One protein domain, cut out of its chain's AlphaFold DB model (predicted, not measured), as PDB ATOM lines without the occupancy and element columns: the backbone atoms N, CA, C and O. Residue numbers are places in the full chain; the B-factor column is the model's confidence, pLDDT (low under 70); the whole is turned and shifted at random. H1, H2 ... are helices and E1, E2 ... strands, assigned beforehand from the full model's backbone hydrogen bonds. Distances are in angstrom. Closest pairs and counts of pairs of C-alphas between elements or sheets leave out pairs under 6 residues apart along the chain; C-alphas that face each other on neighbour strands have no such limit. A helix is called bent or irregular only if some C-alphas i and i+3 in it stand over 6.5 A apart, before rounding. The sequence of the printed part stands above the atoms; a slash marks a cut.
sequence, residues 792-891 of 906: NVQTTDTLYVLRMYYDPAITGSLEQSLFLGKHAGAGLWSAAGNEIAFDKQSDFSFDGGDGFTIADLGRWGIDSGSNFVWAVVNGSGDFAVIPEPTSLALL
ATOM      1  N   ASN A 792     -12.778   6.187 -35.061       82.94
ATOM      2  CA  ASN A 792     -14.220   5.945 -35.075       82.94
ATOM      3  C   ASN A 792     -14.484   4.595 -34.399       82.94
ATOM      4  O   ASN A 792     -14.022   3.565 -34.885       82.94
ATOM      5  N   VAL A 793     -15.188   4.597 -33.269       82.19
ATOM      6  CA  VAL A 793     -15.594   3.374 -32.567       82.19
ATOM      7  C   VAL A 793     -17.095   3.188 -32.763       82.19
ATOM      8  O   VAL A 793     -17.872   4.097 -32.464       82.19
ATOM      9  N   GLN A 794     -17.514   2.015 -33.243       81.38
ATOM     10  CA  GLN A 794     -18.922   1.624 -33.362       81.38
ATOM     11  C   GLN A 794     -19.224   0.517 -32.347       81.38
ATOM     12  O   GLN A 794     -18.703  -0.586 -32.475       81.38
ATOM     13  N   THR A 795     -20.043   0.796 -31.329       79.25
ATOM     14  CA  THR A 795     -20.422  -0.195 -30.301       79.25
ATOM     15  C   THR A 795     -21.926  -0.188 -30.036       79.25
ATOM     16  O   THR A 795     -22.607   0.808 -30.273       79.25
ATOM     17  N   THR A 796     -22.457  -1.305 -29.538       65.50
ATOM     18  CA  THR A 796     -23.892  -1.545 -29.292       65.50
ATOM     19  C   THR A 796     -24.311  -1.281 -27.835       65.50
ATOM     20  O   THR A 796     -25.027  -2.076 -27.235       65.50
ATOM     21  N   ASP A 797     -23.890  -0.148 -27.260       66.94
ATOM     22  CA  ASP A 797     -24.220   0.315 -25.890       66.94
ATOM     23  C   ASP A 797     -23.619  -0.481 -24.712       66.94
ATOM     24  O   ASP A 797     -23.982  -0.256 -23.553       66.94
ATOM     25  N   THR A 798     -22.649  -1.364 -24.946       75.62
ATOM     26  CA  THR A 798     -21.887  -1.993 -23.855       75.62
ATOM     27  C   THR A 798     -20.810  -1.046 -23.310       75.62
ATOM     28  O   THR A 798     -20.297  -0.181 -24.018       75.62
ATOM     29  N   LEU A 799     -20.501  -1.160 -22.013       80.00
ATOM     30  CA  LEU A 799     -19.440  -0.391 -21.357       80.00
ATOM     31  C   LEU A 799     -18.077  -0.897 -21.846       80.00
ATOM     32  O   LEU A 799     -17.823  -2.100 -21.791       80.00
ATOM     33  N   TYR A 800     -17.189  -0.002 -22.270       81.31
ATOM     34  CA  TYR A 800     -15.819  -0.361 -22.640       81.31
ATOM     35  C   TYR A 800     -14.816   0.679 -22.141       81.31
ATOM     36  O   TYR A 800     -15.153   1.838 -21.895       81.31
ATOM     37  N   VAL A 801     -13.565   0.247 -21.975       82.12
ATOM     38  CA  VAL A 801     -12.445   1.142 -21.673       82.12
ATOM     39  C   VAL A 801     -11.669   1.380 -22.951       82.12
ATOM     40  O   VAL A 801     -11.083   0.451 -23.502       82.12
ATOM     41  N   LEU A 802     -11.642   2.626 -23.406       83.38
ATOM     42  CA  LEU A 802     -10.786   3.043 -24.504       83.38
ATOM     43  C   LEU A 802      -9.424   3.439 -23.929       83.38
ATOM     44  O   LEU A 802      -9.356   4.355 -23.112       83.38
ATOM     45  N   ARG A 803      -8.356   2.748 -24.340       81.81
ATOM     46  CA  ARG A 803      -6.967   3.049 -23.959       81.81
ATOM     47  C   ARG A 803      -6.187   3.529 -25.173       81.81
ATOM     48  O   ARG A 803      -6.326   2.958 -26.251       81.81
ATOM     49  N   MET A 804      -5.354   4.548 -24.990       79.31
ATOM     50  CA  MET A 804      -4.496   5.100 -26.037       79.31
ATOM     51  C   MET A 804      -3.094   5.350 -25.485       79.31
ATOM     52  O   MET A 804      -2.902   6.212 -24.629       79.31
ATOM     53  N   TYR A 805      -2.107   4.611 -25.990       79.69
ATOM     54  CA  TYR A 805      -0.698   4.823 -25.652       79.69
ATOM     55  C   TYR A 805      -0.206   6.169 -26.188       79.69
ATOM     56  O   TYR A 805      -0.571   6.523 -27.310       79.69
ATOM     57  N   TYR A 806       0.635   6.878 -25.432       75.12
ATOM     58  CA  TYR A 806       1.313   8.109 -25.842       75.12
ATOM     59  C   TYR A 806       2.835   7.999 -25.783       75.12
ATOM     60  O   TYR A 806       3.384   7.198 -25.035       75.12
ATOM     61  N   ASP A 807       3.524   8.788 -26.612       75.94
ATOM     62  CA  ASP A 807       4.980   8.924 -26.532       75.94
ATOM     63  C   ASP A 807       5.324  10.029 -25.514       75.94
ATOM     64  O   ASP A 807       5.054  11.206 -25.794       75.94
ATOM     65  N   PRO A 808       5.919   9.697 -24.351       71.31
ATOM     66  CA  PRO A 808       6.258  10.685 -23.327       71.31
ATOM     67  C   PRO A 808       7.279  11.726 -23.818       71.31
ATOM     68  O   PRO A 808       7.367  12.826 -23.266       71.31
ATOM     69  N   ALA A 809       8.024  11.444 -24.896       72.44
ATOM     70  CA  ALA A 809       8.931  12.418 -25.500       72.44
ATOM     71  C   ALA A 809       8.193  13.582 -26.191       72.44
ATOM     72  O   ALA A 809       8.769  14.661 -26.346       72.44
ATOM     73  N   ILE A 810       6.933  13.387 -26.597       66.62
ATOM     74  CA  ILE A 810       6.113  14.405 -27.280       66.62
ATOM     75  C   ILE A 810       5.381  15.296 -26.268       66.62
ATOM     76  O   ILE A 810       5.114  16.466 -26.550       66.62
ATOM     77  N   THR A 811       5.063  14.767 -25.087       64.00
ATOM     78  CA  THR A 811       4.172  15.413 -24.113       64.00
ATOM     79  C   THR A 811       4.910  16.308 -23.118       64.00
ATOM     80  O   THR A 811       4.305  17.243 -22.595       64.00
ATOM     81  N   GLY A 812       6.220  16.130 -22.905       70.25
ATOM     82  CA  GLY A 812       7.020  17.014 -22.044       70.25
ATOM     83  C   GLY A 812       6.376  17.242 -20.665       70.25
ATOM     84  O   GLY A 812       5.848  16.319 -20.063       70.25
ATOM     85  N   SER A 813       6.356  18.482 -20.161       61.88
ATOM     86  CA  SER A 813       5.672  18.823 -18.896       61.88
ATOM     87  C   SER A 813       4.140  18.939 -19.010       61.88
ATOM     88  O   SER A 813       3.507  19.434 -18.079       61.88
ATOM     89  N   LEU A 814       3.545  18.579 -20.150       60.41
ATOM     90  CA  LEU A 814       2.109  18.718 -20.428       60.41
ATOM     91  C   LEU A 814       1.320  17.434 -20.147       60.41
ATOM     92  O   LEU A 814       0.147  17.364 -20.507       60.41
ATOM     93  N   GLU A 815       1.920  16.432 -19.499       61.44
ATOM     94  CA  GLU A 815       1.217  15.191 -19.139       61.44
ATOM     95  C   GLU A 815      -0.056  15.454 -18.331       61.44
ATOM     96  O   GLU A 815      -1.043  14.761 -18.521       61.44
ATOM     97  N   GLN A 816      -0.104  16.517 -17.521       62.12
ATOM     98  CA  GLN A 816      -1.310  16.874 -16.762       62.12
ATOM     99  C   GLN A 816      -2.460  17.427 -17.623       62.12
ATOM    100  O   GLN A 816      -3.546  17.640 -17.096       62.12
ATOM    101  N   SER A 817      -2.244  17.669 -18.920       63.75
ATOM    102  CA  SER A 817      -3.170  18.410 -19.790       63.75
ATOM    103  C   SER A 817      -3.651  17.620 -21.017       63.75
ATOM    104  O   SER A 817      -4.136  18.228 -21.977       63.75
ATOM    105  N   LEU A 818      -3.508  16.289 -21.021       69.94
ATOM    106  CA  LEU A 818      -3.968  15.411 -22.105       69.94
ATOM    107  C   LEU A 818      -5.355  14.840 -21.805       69.94
ATOM    108  O   LEU A 818      -5.582  14.258 -20.749       69.94
ATOM    109  N   PHE A 819      -6.275  14.984 -22.759       72.44
ATOM    110  CA  PHE A 819      -7.662  14.546 -22.624       72.44
ATOM    111  C   PHE A 819      -8.040  13.686 -23.813       72.44
ATOM    112  O   PHE A 819      -7.718  14.007 -24.957       72.44
ATOM    113  N   LEU A 820      -8.792  12.622 -23.557       79.50
ATOM    114  CA  LEU A 820      -9.503  11.938 -24.619       79.50
ATOM    115  C   LEU A 820     -10.740  12.766 -24.970       79.50
ATOM    116  O   LEU A 820     -11.606  12.968 -24.126       79.50
ATOM    117  N   GLY A 821     -10.815  13.285 -26.188       80.44
ATOM    118  CA  GLY A 821     -11.957  14.025 -26.703       80.44
ATOM    119  C   GLY A 821     -12.882  13.132 -27.526       80.44
ATOM    120  O   GLY A 821     -12.401  12.357 -28.346       80.44
ATOM    121  N   LYS A 822     -14.199  13.273 -27.356       85.69
ATOM    122  CA  LYS A 822     -15.241  12.756 -28.252       85.69
ATOM    123  C   LYS A 822     -15.732  13.887 -29.160       85.69
ATOM    124  O   LYS A 822     -16.062  14.979 -28.681       85.69
ATOM    125  N   HIS A 823     -15.789  13.641 -30.465       81.75
ATOM    126  CA  HIS A 823     -16.309  14.595 -31.443       81.75
ATOM    127  C   HIS A 823     -17.836  14.702 -31.310       81.75
ATOM    128  O   HIS A 823     -18.550  13.703 -31.412       81.75
ATOM    129  N   ALA A 824     -18.348  15.914 -31.095       75.94
ATOM    130  CA  ALA A 824     -19.773  16.164 -30.857       75.94
ATOM    131  C   ALA A 824     -20.572  16.474 -32.144       75.94
ATOM    132  O   ALA A 824     -21.741  16.851 -32.075       75.94
ATOM    133  N   GLY A 825     -19.952  16.333 -33.324       65.50
ATOM    134  CA  GLY A 825     -20.471  16.890 -34.577       65.50
ATOM    135  C   GLY A 825     -20.261  18.412 -34.651       65.50
ATOM    136  O   GLY A 825     -20.147  19.090 -33.637       65.50
ATOM    137  N   ALA A 826     -20.157  18.959 -35.868       67.56
ATOM    138  CA  ALA A 826     -19.826  20.370 -36.152       67.56
ATOM    139  C   ALA A 826     -18.389  20.838 -35.803       67.56
ATOM    140  O   ALA A 826     -18.147  22.037 -35.683       67.56
ATOM    141  N   GLY A 827     -17.416  19.923 -35.700       71.00
ATOM    142  CA  GLY A 827     -15.997  20.270 -35.520       71.00
ATOM    143  C   GLY A 827     -15.595  20.602 -34.080       71.00
ATOM    144  O   GLY A 827     -14.465  21.030 -33.848       71.00
ATOM    145  N   LEU A 828     -16.497  20.409 -33.114       75.44
ATOM    146  CA  LEU A 828     -16.223  20.596 -31.691       75.44
ATOM    147  C   LEU A 828     -15.833  19.265 -31.041       75.44
ATOM    148  O   LEU A 828     -16.521  18.252 -31.191       75.44
ATOM    149  N   TRP A 829     -14.734  19.291 -30.290       77.50
ATOM    150  CA  TRP A 829     -14.302  18.191 -29.437       77.50
ATOM    151  C   TRP A 829     -14.692  18.484 -27.988       77.50
ATOM    152  O   TRP A 829     -14.381  19.551 -27.460       77.50
ATOM    153  N   SER A 830     -15.378  17.537 -27.355       76.38
ATOM    154  CA  SER A 830     -15.733  17.564 -25.930       76.38
ATOM    155  C   SER A 830     -14.933  16.496 -25.194       76.38
ATOM    156  O   SER A 830     -14.573  15.504 -25.818       76.38
ATOM    157  N   ALA A 831     -14.626  16.661 -23.905       71.25
ATOM    158  CA  ALA A 831     -13.983  15.585 -23.147       71.25
ATOM    159  C   ALA A 831     -14.866  14.325 -23.196       71.25
ATOM    160  O   ALA A 831     -16.080  14.404 -23.013       71.25
ATOM    161  N   ALA A 832     -14.271  13.171 -23.493       65.38
ATOM    162  CA  ALA A 832     -14.945  11.885 -23.565       65.38
ATOM    163  C   ALA A 832     -15.311  11.424 -22.145       65.38
ATOM    164  O   ALA A 832     -14.606  10.643 -21.517       65.38
ATOM    165  N   GLY A 833     -16.414  11.953 -21.630       59.22
ATOM    166  CA  GLY A 833     -17.020  11.574 -20.366       59.22
ATOM    167  C   GLY A 833     -18.363  12.275 -20.238       59.22
ATOM    168  O   GLY A 833     -18.486  13.448 -20.580       59.22
ATOM    169  N   ASN A 834     -19.398  11.543 -19.829       50.81
ATOM    170  CA  ASN A 834     -20.727  12.124 -19.640       50.81
ATOM    171  C   ASN A 834     -20.633  13.268 -18.617       50.81
ATOM    172  O   ASN A 834     -19.992  13.093 -17.582       50.81
ATOM    173  N   GLU A 835     -21.260  14.416 -18.902       45.41
ATOM    174  CA  GLU A 835     -21.334  15.594 -18.024       45.41
ATOM    175  C   GLU A 835     -22.050  15.265 -16.701       45.41
ATOM    176  O   GLU A 835     -23.200  15.641 -16.474       45.41
ATOM    177  N   ILE A 836     -21.392  14.551 -15.795       40.00
ATOM    178  CA  ILE A 836     -21.833  14.426 -14.414       40.00
ATOM    179  C   ILE A 836     -20.668  14.878 -13.551       40.00
ATOM    180  O   ILE A 836     -19.637  14.221 -13.442       40.00
ATOM    181  N   ALA A 837     -20.847  16.071 -12.989       45.38
ATOM    182  CA  ALA A 837     -19.968  16.687 -12.016       45.38
ATOM    183  C   ALA A 837     -19.491  15.664 -10.976       45.38
ATOM    184  O   ALA A 837     -20.321  15.032 -10.336       45.38
ATOM    185  N   PHE A 838     -18.178  15.499 -10.820       39.56
ATOM    186  CA  PHE A 838     -17.440  15.708  -9.570       39.56
ATOM    187  C   PHE A 838     -15.954  15.374  -9.776       39.56
ATOM    188  O   PHE A 838     -15.585  14.321 -10.281       39.56
ATOM    189  N   ASP A 839     -15.136  16.335  -9.356       46.19
ATOM    190  CA  ASP A 839     -13.747  16.265  -8.904       46.19
ATOM    191  C   ASP A 839     -13.221  14.845  -8.604       46.19
ATOM    192  O   ASP A 839     -13.608  14.248  -7.597       46.19
ATOM    193  N   LYS A 840     -12.366  14.311  -9.492       45.28
ATOM    194  CA  LYS A 840     -11.276  13.353  -9.204       45.28
ATOM    195  C   LYS A 840     -10.527  12.993 -10.489       45.28
ATOM    196  O   LYS A 840     -10.749  11.950 -11.096       45.28
ATOM    197  N   GLN A 841      -9.571  13.842 -10.857       48.31
ATOM    198  CA  GLN A 841      -8.349  13.352 -11.487       48.31
ATOM    199  C   GLN A 841      -7.623  12.574 -10.383       48.31
ATOM    200  O   GLN A 841      -7.033  13.163  -9.481       48.31
ATOM    201  N   SER A 842      -7.794  11.257 -10.342       50.22
ATOM    202  CA  SER A 842      -7.013  10.424  -9.436       50.22
ATOM    203  C   SER A 842      -5.928   9.747 -10.246       50.22
ATOM    204  O   SER A 842      -6.237   9.088 -11.236       50.22
ATOM    205  N   ASP A 843      -4.694   9.920  -9.791       53.91
ATOM    206  CA  ASP A 843      -3.467   9.259 -10.235       53.91
ATOM    207  C   ASP A 843      -3.552   7.742  -9.938       53.91
ATOM    208  O   ASP A 843      -2.852   7.193  -9.091       53.91
ATOM    209  N   PHE A 844      -4.556   7.082 -10.515       59.53
ATOM    210  CA  PHE A 844      -4.832   5.663 -10.350       59.53
ATOM    211  C   PHE A 844      -4.139   4.925 -11.489       59.53
ATOM    212  O   PHE A 844      -4.526   5.062 -12.651       59.53
ATOM    213  N   SER A 845      -3.135   4.123 -11.132       58.09
ATOM    214  CA  SER A 845      -2.592   3.106 -12.025       58.09
ATOM    215  C   SER A 845      -3.719   2.156 -12.426       58.09
ATOM    216  O   SER A 845      -4.495   1.688 -11.587       58.09
ATOM    217  N   PHE A 846      -3.852   1.931 -13.727       63.06
ATOM    218  CA  PHE A 846      -4.863   1.040 -14.268       63.06
ATOM    219  C   PHE A 846      -4.376  -0.403 -14.080       63.06
ATOM    220  O   PHE A 846      -3.546  -0.878 -14.848       63.06
ATOM    221  N   ASP A 847      -4.883  -1.118 -13.071       63.25
ATOM    222  CA  ASP A 847      -4.389  -2.473 -12.748       63.25
ATOM    223  C   ASP A 847      -5.112  -3.602 -13.518       63.25
ATOM    224  O   ASP A 847      -4.934  -4.783 -13.240       63.25
ATOM    225  N   GLY A 848      -5.965  -3.260 -14.497       61.12
ATOM    226  CA  GLY A 848      -6.581  -4.190 -15.463       61.12
ATOM    227  C   GLY A 848      -7.472  -5.317 -14.909       61.12
ATOM    228  O   GLY A 848      -8.083  -6.028 -15.708       61.12
ATOM    229  N   GLY A 849      -7.556  -5.485 -13.586       57.31
ATOM    230  CA  GLY A 849      -8.185  -6.629 -12.917       57.31
ATOM    231  C   GLY A 849      -9.576  -6.382 -12.328       57.31
ATOM    232  O   GLY A 849     -10.287  -7.348 -12.056       57.31
ATOM    233  N   ASP A 850      -9.997  -5.126 -12.177       57.94
ATOM    234  CA  ASP A 850     -11.285  -4.790 -11.568       57.94
ATOM    235  C   ASP A 850     -12.334  -4.527 -12.656       57.94
ATOM    236  O   ASP A 850     -12.174  -3.659 -13.513       57.94
ATOM    237  N   GLY A 851     -13.414  -5.310 -12.656       68.62
ATOM    238  CA  GLY A 851     -14.506  -5.148 -13.616       68.62
ATOM    239  C   GLY A 851     -15.156  -3.768 -13.495       68.62
ATOM    240  O   GLY A 851     -15.690  -3.424 -12.441       68.62
ATOM    241  N   PHE A 852     -15.140  -2.991 -14.579       73.75
ATOM    242  CA  PHE A 852     -15.797  -1.686 -14.632       73.75
ATOM    243  C   PHE A 852     -17.317  -1.841 -14.594       73.75
ATOM    244  O   PHE A 852     -17.901  -2.683 -15.281       73.75
ATOM    245  N   THR A 853     -17.971  -1.006 -13.797       80.81
ATOM    246  CA  THR A 853     -19.430  -0.938 -13.696       80.81
ATOM    247  C   THR A 853     -19.950   0.321 -14.383       80.81
ATOM    248  O   THR A 853     -19.198   1.240 -14.695       80.81
ATOM    249  N   ILE A 854     -21.265   0.425 -14.586       76.81
ATOM    250  CA  ILE A 854     -21.873   1.647 -15.141       76.81
ATOM    251  C   ILE A 854     -21.598   2.899 -14.285       76.81
ATOM    252  O   ILE A 854     -21.663   4.013 -14.795       76.81
ATOM    253  N   ALA A 855     -21.252   2.729 -13.002       76.75
ATOM    254  CA  ALA A 855     -20.841   3.820 -12.115       76.75
ATOM    255  C   ALA A 855     -19.451   4.393 -12.457       76.75
ATOM    256  O   ALA A 855     -19.080   5.453 -11.949       76.75
ATOM    257  N   ASP A 856     -18.690   3.704 -13.307       79.19
ATOM    258  CA  ASP A 856     -17.391   4.145 -13.805       79.19
ATOM    259  C   ASP A 856     -17.501   4.863 -15.156       79.19
ATOM    260  O   ASP A 856     -16.513   5.423 -15.621       79.19
ATOM    261  N   LEU A 857     -18.690   4.899 -15.774       79.00
ATOM    262  CA  LEU A 857     -18.911   5.596 -17.038       79.00
ATOM    263  C   LEU A 857     -18.548   7.084 -16.921       79.00
ATOM    264  O   LEU A 857     -19.072   7.800 -16.070       79.00
ATOM    265  N   GLY A 858     -17.676   7.552 -17.814       75.00
ATOM    266  CA  GLY A 858     -17.161   8.920 -17.832       75.00
ATOM    267  C   GLY A 858     -15.903   9.144 -16.993       75.00
ATOM    268  O   GLY A 858     -15.358  10.248 -17.020       75.00
ATOM    269  N   ARG A 859     -15.401   8.120 -16.290       80.94
ATOM    270  CA  ARG A 859     -14.064   8.181 -15.692       80.94
ATOM    271  C   ARG A 859     -12.999   8.148 -16.773       80.94
ATOM    272  O   ARG A 859     -13.118   7.405 -17.744       80.94
ATOM    273  N   TRP A 860     -11.940   8.910 -16.560       82.81
ATOM    274  CA  TRP A 860     -10.754   8.918 -17.400       82.81
ATOM    275  C   TRP A 860      -9.515   9.108 -16.531       82.81
ATOM    276  O   TRP A 860      -9.609   9.557 -15.385       82.81
ATOM    277  N   GLY A 861      -8.358   8.754 -17.069       80.69
ATOM    278  CA  GLY A 861      -7.089   8.890 -16.374       80.69
ATOM    279  C   GLY A 861      -5.904   8.804 -17.320       80.69
ATOM    280  O   GLY A 861      -6.039   8.487 -18.503       80.69
ATOM    281  N   ILE A 862      -4.735   9.107 -16.770       79.19
ATOM    282  CA  ILE A 862      -3.443   8.999 -17.436       79.19
ATOM    283  C   ILE A 862      -2.602   8.089 -16.557       79.19
ATOM    284  O   ILE A 862      -2.451   8.360 -15.370       79.19
ATOM    285  N   ASP A 863      -2.094   7.006 -17.125       80.12
ATOM    286  CA  ASP A 863      -1.105   6.164 -16.471       80.12
ATOM    287  C   ASP A 863       0.267   6.526 -17.043       80.12
ATOM    288  O   ASP A 863       0.641   6.115 -18.145       80.12
ATOM    289  N   SER A 864       1.006   7.355 -16.305       77.81
ATOM    290  CA  SER A 864       2.353   7.786 -16.685       77.81
ATOM    291  C   SER A 864       3.398   6.676 -16.520       77.81
ATOM    292  O   SER A 864       4.517   6.807 -17.007       77.81
ATOM    293  N   GLY A 865       3.075   5.582 -15.819       80.81
ATOM    294  CA  GLY A 865       3.969   4.432 -15.673       80.81
ATOM    295  C   GLY A 865       3.995   3.562 -16.930       80.81
ATOM    296  O   GLY A 865       5.050   3.074 -17.337       80.81
ATOM    297  N   SER A 866       2.837   3.396 -17.562       79.62
ATOM    298  CA  SER A 866       2.638   2.613 -18.789       79.62
ATOM    299  C   SER A 866       2.479   3.472 -20.054       79.62
ATOM    300  O   SER A 866       2.388   2.926 -21.155       79.62
ATOM    301  N   ASN A 867       2.505   4.800 -19.907       82.00
ATOM    302  CA  ASN A 867       2.338   5.804 -20.960       82.00
ATOM    303  C   ASN A 867       1.046   5.621 -21.769       82.00
ATOM    304  O   ASN A 867       1.085   5.575 -23.000       82.00
ATOM    305  N   PHE A 868      -0.112   5.516 -21.115       80.75
ATOM    306  CA  PHE A 868      -1.397   5.578 -21.816       80.75
ATOM    307  C   PHE A 868      -2.416   6.476 -21.126       80.75
ATOM    308  O   PHE A 868      -2.420   6.644 -19.911       80.75
ATOM    309  N   VAL A 869      -3.321   7.031 -21.926       81.88
ATOM    310  CA  VAL A 869      -4.550   7.669 -21.450       81.88
ATOM    311  C   VAL A 869      -5.706   6.691 -21.605       81.88
ATOM    312  O   VAL A 869      -5.741   5.913 -22.561       81.88
ATOM    313  N   TRP A 870      -6.650   6.700 -20.673       84.94
ATOM    314  CA  TRP A 870      -7.806   5.812 -20.713       84.94
ATOM    315  C   TRP A 870      -9.095   6.548 -20.364       84.94
ATOM    316  O   TRP A 870      -9.074   7.510 -19.601       84.94
ATOM    317  N   ALA A 871     -10.222   6.087 -20.907       84.62
ATOM    318  CA  ALA A 871     -11.555   6.529 -20.509       84.62
ATOM    319  C   ALA A 871     -12.563   5.378 -20.567       84.62
ATOM    320  O   ALA A 871     -12.510   4.537 -21.465       84.62
ATOM    321  N   VAL A 872     -13.500   5.358 -19.625       84.31
ATOM    322  CA  VAL A 872     -14.640   4.439 -19.608       84.31
ATOM    323  C   VAL A 872     -15.792   5.111 -20.341       84.31
ATOM    324  O   VAL A 872     -16.307   6.145 -19.910       84.31
ATOM    325  N   VAL A 873     -16.214   4.523 -21.451       85.69
ATOM    326  CA  VAL A 873     -17.215   5.092 -22.356       85.69
ATOM    327  C   VAL A 873     -18.292   4.059 -22.681       85.69
ATOM    328  O   VAL A 873     -18.101   2.853 -22.528       85.69
ATOM    329  N   ASN A 874     -19.455   4.540 -23.114       84.12
ATOM    330  CA  ASN A 874     -20.501   3.724 -23.708       84.12
ATOM    331  C   ASN A 874     -20.969   4.376 -25.019       84.12
ATOM    332  O   ASN A 874     -21.044   5.603 -25.143       84.12
ATOM    333  N   GLY A 875     -21.240   3.544 -26.020       82.56
ATOM    334  CA  GLY A 875     -21.751   3.970 -27.322       82.56
ATOM    335  C   GLY A 875     -20.684   4.344 -28.356       82.56
ATOM    336  O   GLY A 875     -19.481   4.379 -28.084       82.56
ATOM    337  N   SER A 876     -21.152   4.600 -29.577       82.69
ATOM    338  CA  SER A 876     -20.322   4.920 -30.743       82.69
ATOM    339  C   SER A 876     -19.856   6.385 -30.773       82.69
ATOM    340  O   SER A 876     -20.498   7.278 -30.199       82.69
ATOM    341  N   GLY A 877     -18.750   6.661 -31.466       85.56
ATOM    342  CA  GLY A 877     -18.282   8.023 -31.740       85.56
ATOM    343  C   GLY A 877     -16.861   8.111 -32.293       85.56
ATOM    344  O   GLY A 877     -16.143   7.117 -32.346       85.56
ATOM    345  N   ASP A 878     -16.472   9.325 -32.681       84.38
ATOM    346  CA  ASP A 878     -15.097   9.662 -33.049       84.38
ATOM    347  C   ASP A 878     -14.329  10.144 -31.808       84.38
ATOM    348  O   ASP A 878     -14.783  11.068 -31.127       84.38
ATOM    349  N   PHE A 879     -13.166   9.558 -31.527       84.44
ATOM    350  CA  PHE A 879     -12.328   9.852 -30.364       84.44
ATOM    351  C   PHE A 879     -10.914  10.275 -30.778       84.44
ATOM    352  O   PHE A 879     -10.359   9.726 -31.725       84.44
ATOM    353  N   ALA A 880     -10.307  11.231 -30.077       83.38
ATOM    354  CA  ALA A 880      -8.913  11.629 -30.290       83.38
ATOM    355  C   ALA A 880      -8.300  12.217 -29.015       83.38
ATOM    356  O   ALA A 880      -9.021  12.754 -28.181       83.38
ATOM    357  N   VAL A 881      -6.975  12.178 -28.871       78.88
ATOM    358  CA  VAL A 881      -6.280  12.862 -27.774       78.88
ATOM    359  C   VAL A 881      -6.075  14.334 -28.131       78.88
ATOM    360  O   VAL A 881      -5.428  14.673 -29.128       78.88
ATOM    361  N   ILE A 882      -6.629  15.209 -27.297       74.25
ATOM    362  CA  ILE A 882      -6.584  16.664 -27.441       74.25
ATOM    363  C   ILE A 882      -5.964  17.311 -26.188       74.25
ATOM    364  O   ILE A 882      -6.113  16.782 -25.085       74.25
ATOM    365  N   PRO A 883      -5.275  18.457 -26.326       71.12
ATOM    366  CA  PRO A 883      -4.909  19.281 -25.176       71.12
ATOM    367  C   PRO A 883      -6.156  19.875 -24.511       71.12
ATOM    368  O   PRO A 883      -7.149  20.129 -25.197       71.12
ATOM    369  N   GLU A 884      -6.090  20.162 -23.206       62.59
ATOM    370  CA  GLU A 884      -7.171  20.836 -22.471       62.59
ATOM    371  C   GLU A 884      -7.772  22.026 -23.242       62.59
ATOM    372  O   GLU A 884      -7.075  23.020 -23.490       62.59
ATOM    373  N   PRO A 885      -9.082  21.998 -23.557       55.12
ATOM    374  CA  PRO A 885      -9.738  23.102 -24.254       55.12
ATOM    375  C   PRO A 885      -9.750  24.421 -23.452       55.12
ATOM    376  O   PRO A 885      -9.962  25.499 -24.011       55.12
ATOM    377  N   THR A 886      -9.513  24.375 -22.142       59.53
ATOM    378  CA  THR A 886      -9.663  25.504 -21.208       59.53
ATOM    379  C   THR A 886      -8.526  26.523 -21.292       59.53
ATOM    380  O   THR A 886      -8.779  27.725 -21.191       59.53
ATOM    381  N   SER A 887      -7.288  26.091 -21.543       54.84
ATOM    382  CA  SER A 887      -6.119  26.983 -21.522       54.84
ATOM    383  C   SER A 887      -6.126  27.986 -22.680       54.84
ATOM    384  O   SER A 887      -5.888  29.180 -22.484       54.84
ATOM    385  N   LEU A 888      -6.464  27.530 -23.891       53.00
ATOM    386  CA  LEU A 888      -6.540  28.384 -25.083       53.00
ATOM    387  C   LEU A 888      -7.789  29.274 -25.080       53.00
ATOM    388  O   LEU A 888      -7.704  30.436 -25.478       53.00
ATOM    389  N   ALA A 889      -8.920  28.775 -24.572       55.03
ATOM    390  CA  ALA A 889     -10.136  29.571 -24.420       55.03
ATOM    391  C   ALA A 889      -9.959  30.706 -23.392       55.03
ATOM    392  O   ALA A 889     -10.377  31.837 -23.651       55.03
ATOM    393  N   LEU A 890      -9.279  30.452 -22.265       61.25
ATOM    394  CA  LEU A 890      -8.939  31.485 -21.275       61.25
ATOM    395  C   LEU A 890      -7.897  32.480 -21.799       61.25
ATOM    396  O   LEU A 890      -8.020  33.676 -21.532       61.25
ATOM    397  N   LEU A 891      -6.915  32.033 -22.589       59.78
ATOM    398  CA  LEU A 891      -5.948  32.926 -23.237       59.78
ATOM    399  C   LEU A 891      -6.623  33.812 -24.300       59.78
ATOM    400  O   LEU A 891      -6.345  35.011 -24.373       59.78
TER     401      LEU A 891
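Overview. This is residues 792 to 891 of the 906 residues of the protein "PEP-CTERM sorting domain-containing protein" of Phycisphaerae bacterium (UniProt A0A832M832). Two small three-stranded sheets stand face to face as a sandwich, E1, E5 and E4 in one and E3, E2 and E6 in the other, their strands crossed at 41 degrees. H1 grazes both sheets, H2 trails off beyond E6, and a long loop, residues 832 to 859, joins E3 to E4. The printed part has 100 residues, with named elements in the order E1, H1, E2, E3, E4, E5, E6, H2; both sheets are antiparallel, and the class is mixed. It is compact, with a radius of gyration of the C-alphas of 13.6 A, and spans 37 by 35 by 26 A.

Arrangement. E1, residues 799 to 805, is antiparallel to its neighbour E5, residues 868 to 874, with N 802 and O 871 2.9 A apart, within hydrogen-bond range. H1, residues 808 to 817, only grazes both sheets; it is irregular, C-alphas 810 and 813 being 9.5 A apart, with 0 of 6 O i to N i+4 and 2 of 7 O i to N i+3 pairs within range. E2, residues 818 to 823, forms a hairpin with E3, residues 829 to 831, with N 822 and O 830 at 2.7 A. E4, residues 860 to 863, forms a hairpin with E5, with N 863 and O 868 at 2.8 A. The closest C-alphas of E2 and E5, across the sandwich, are Leu 820 and Ala 871, 7.1 A apart. E6, residues 877 to 883, is antiparallel to E2, with N 821 and O 880 at 2.7 A. H2, residues 885 to 891, only grazes E6's sheet, with residue 885; each of its O i to N i+4 pairs is within range.

Along the chain. E1 begins at C-alpha 799 (-19.440, -0.391, -21.357) and measures 19.9 A, E5 19.3 A, E6 18.7 A and E2 15.5 A. H2 ends at C-alpha 891 (-5.948, 32.926, -23.237).

Size, cuts and confidence. The two farthest C-alphas, Gly 849 and Leu 891, are 40.9 A apart. The printed part has no cut, and E3 to E4 is the one long link. Forty residues have pLDDT under 70, among them 832 to 851 and 884 to 891.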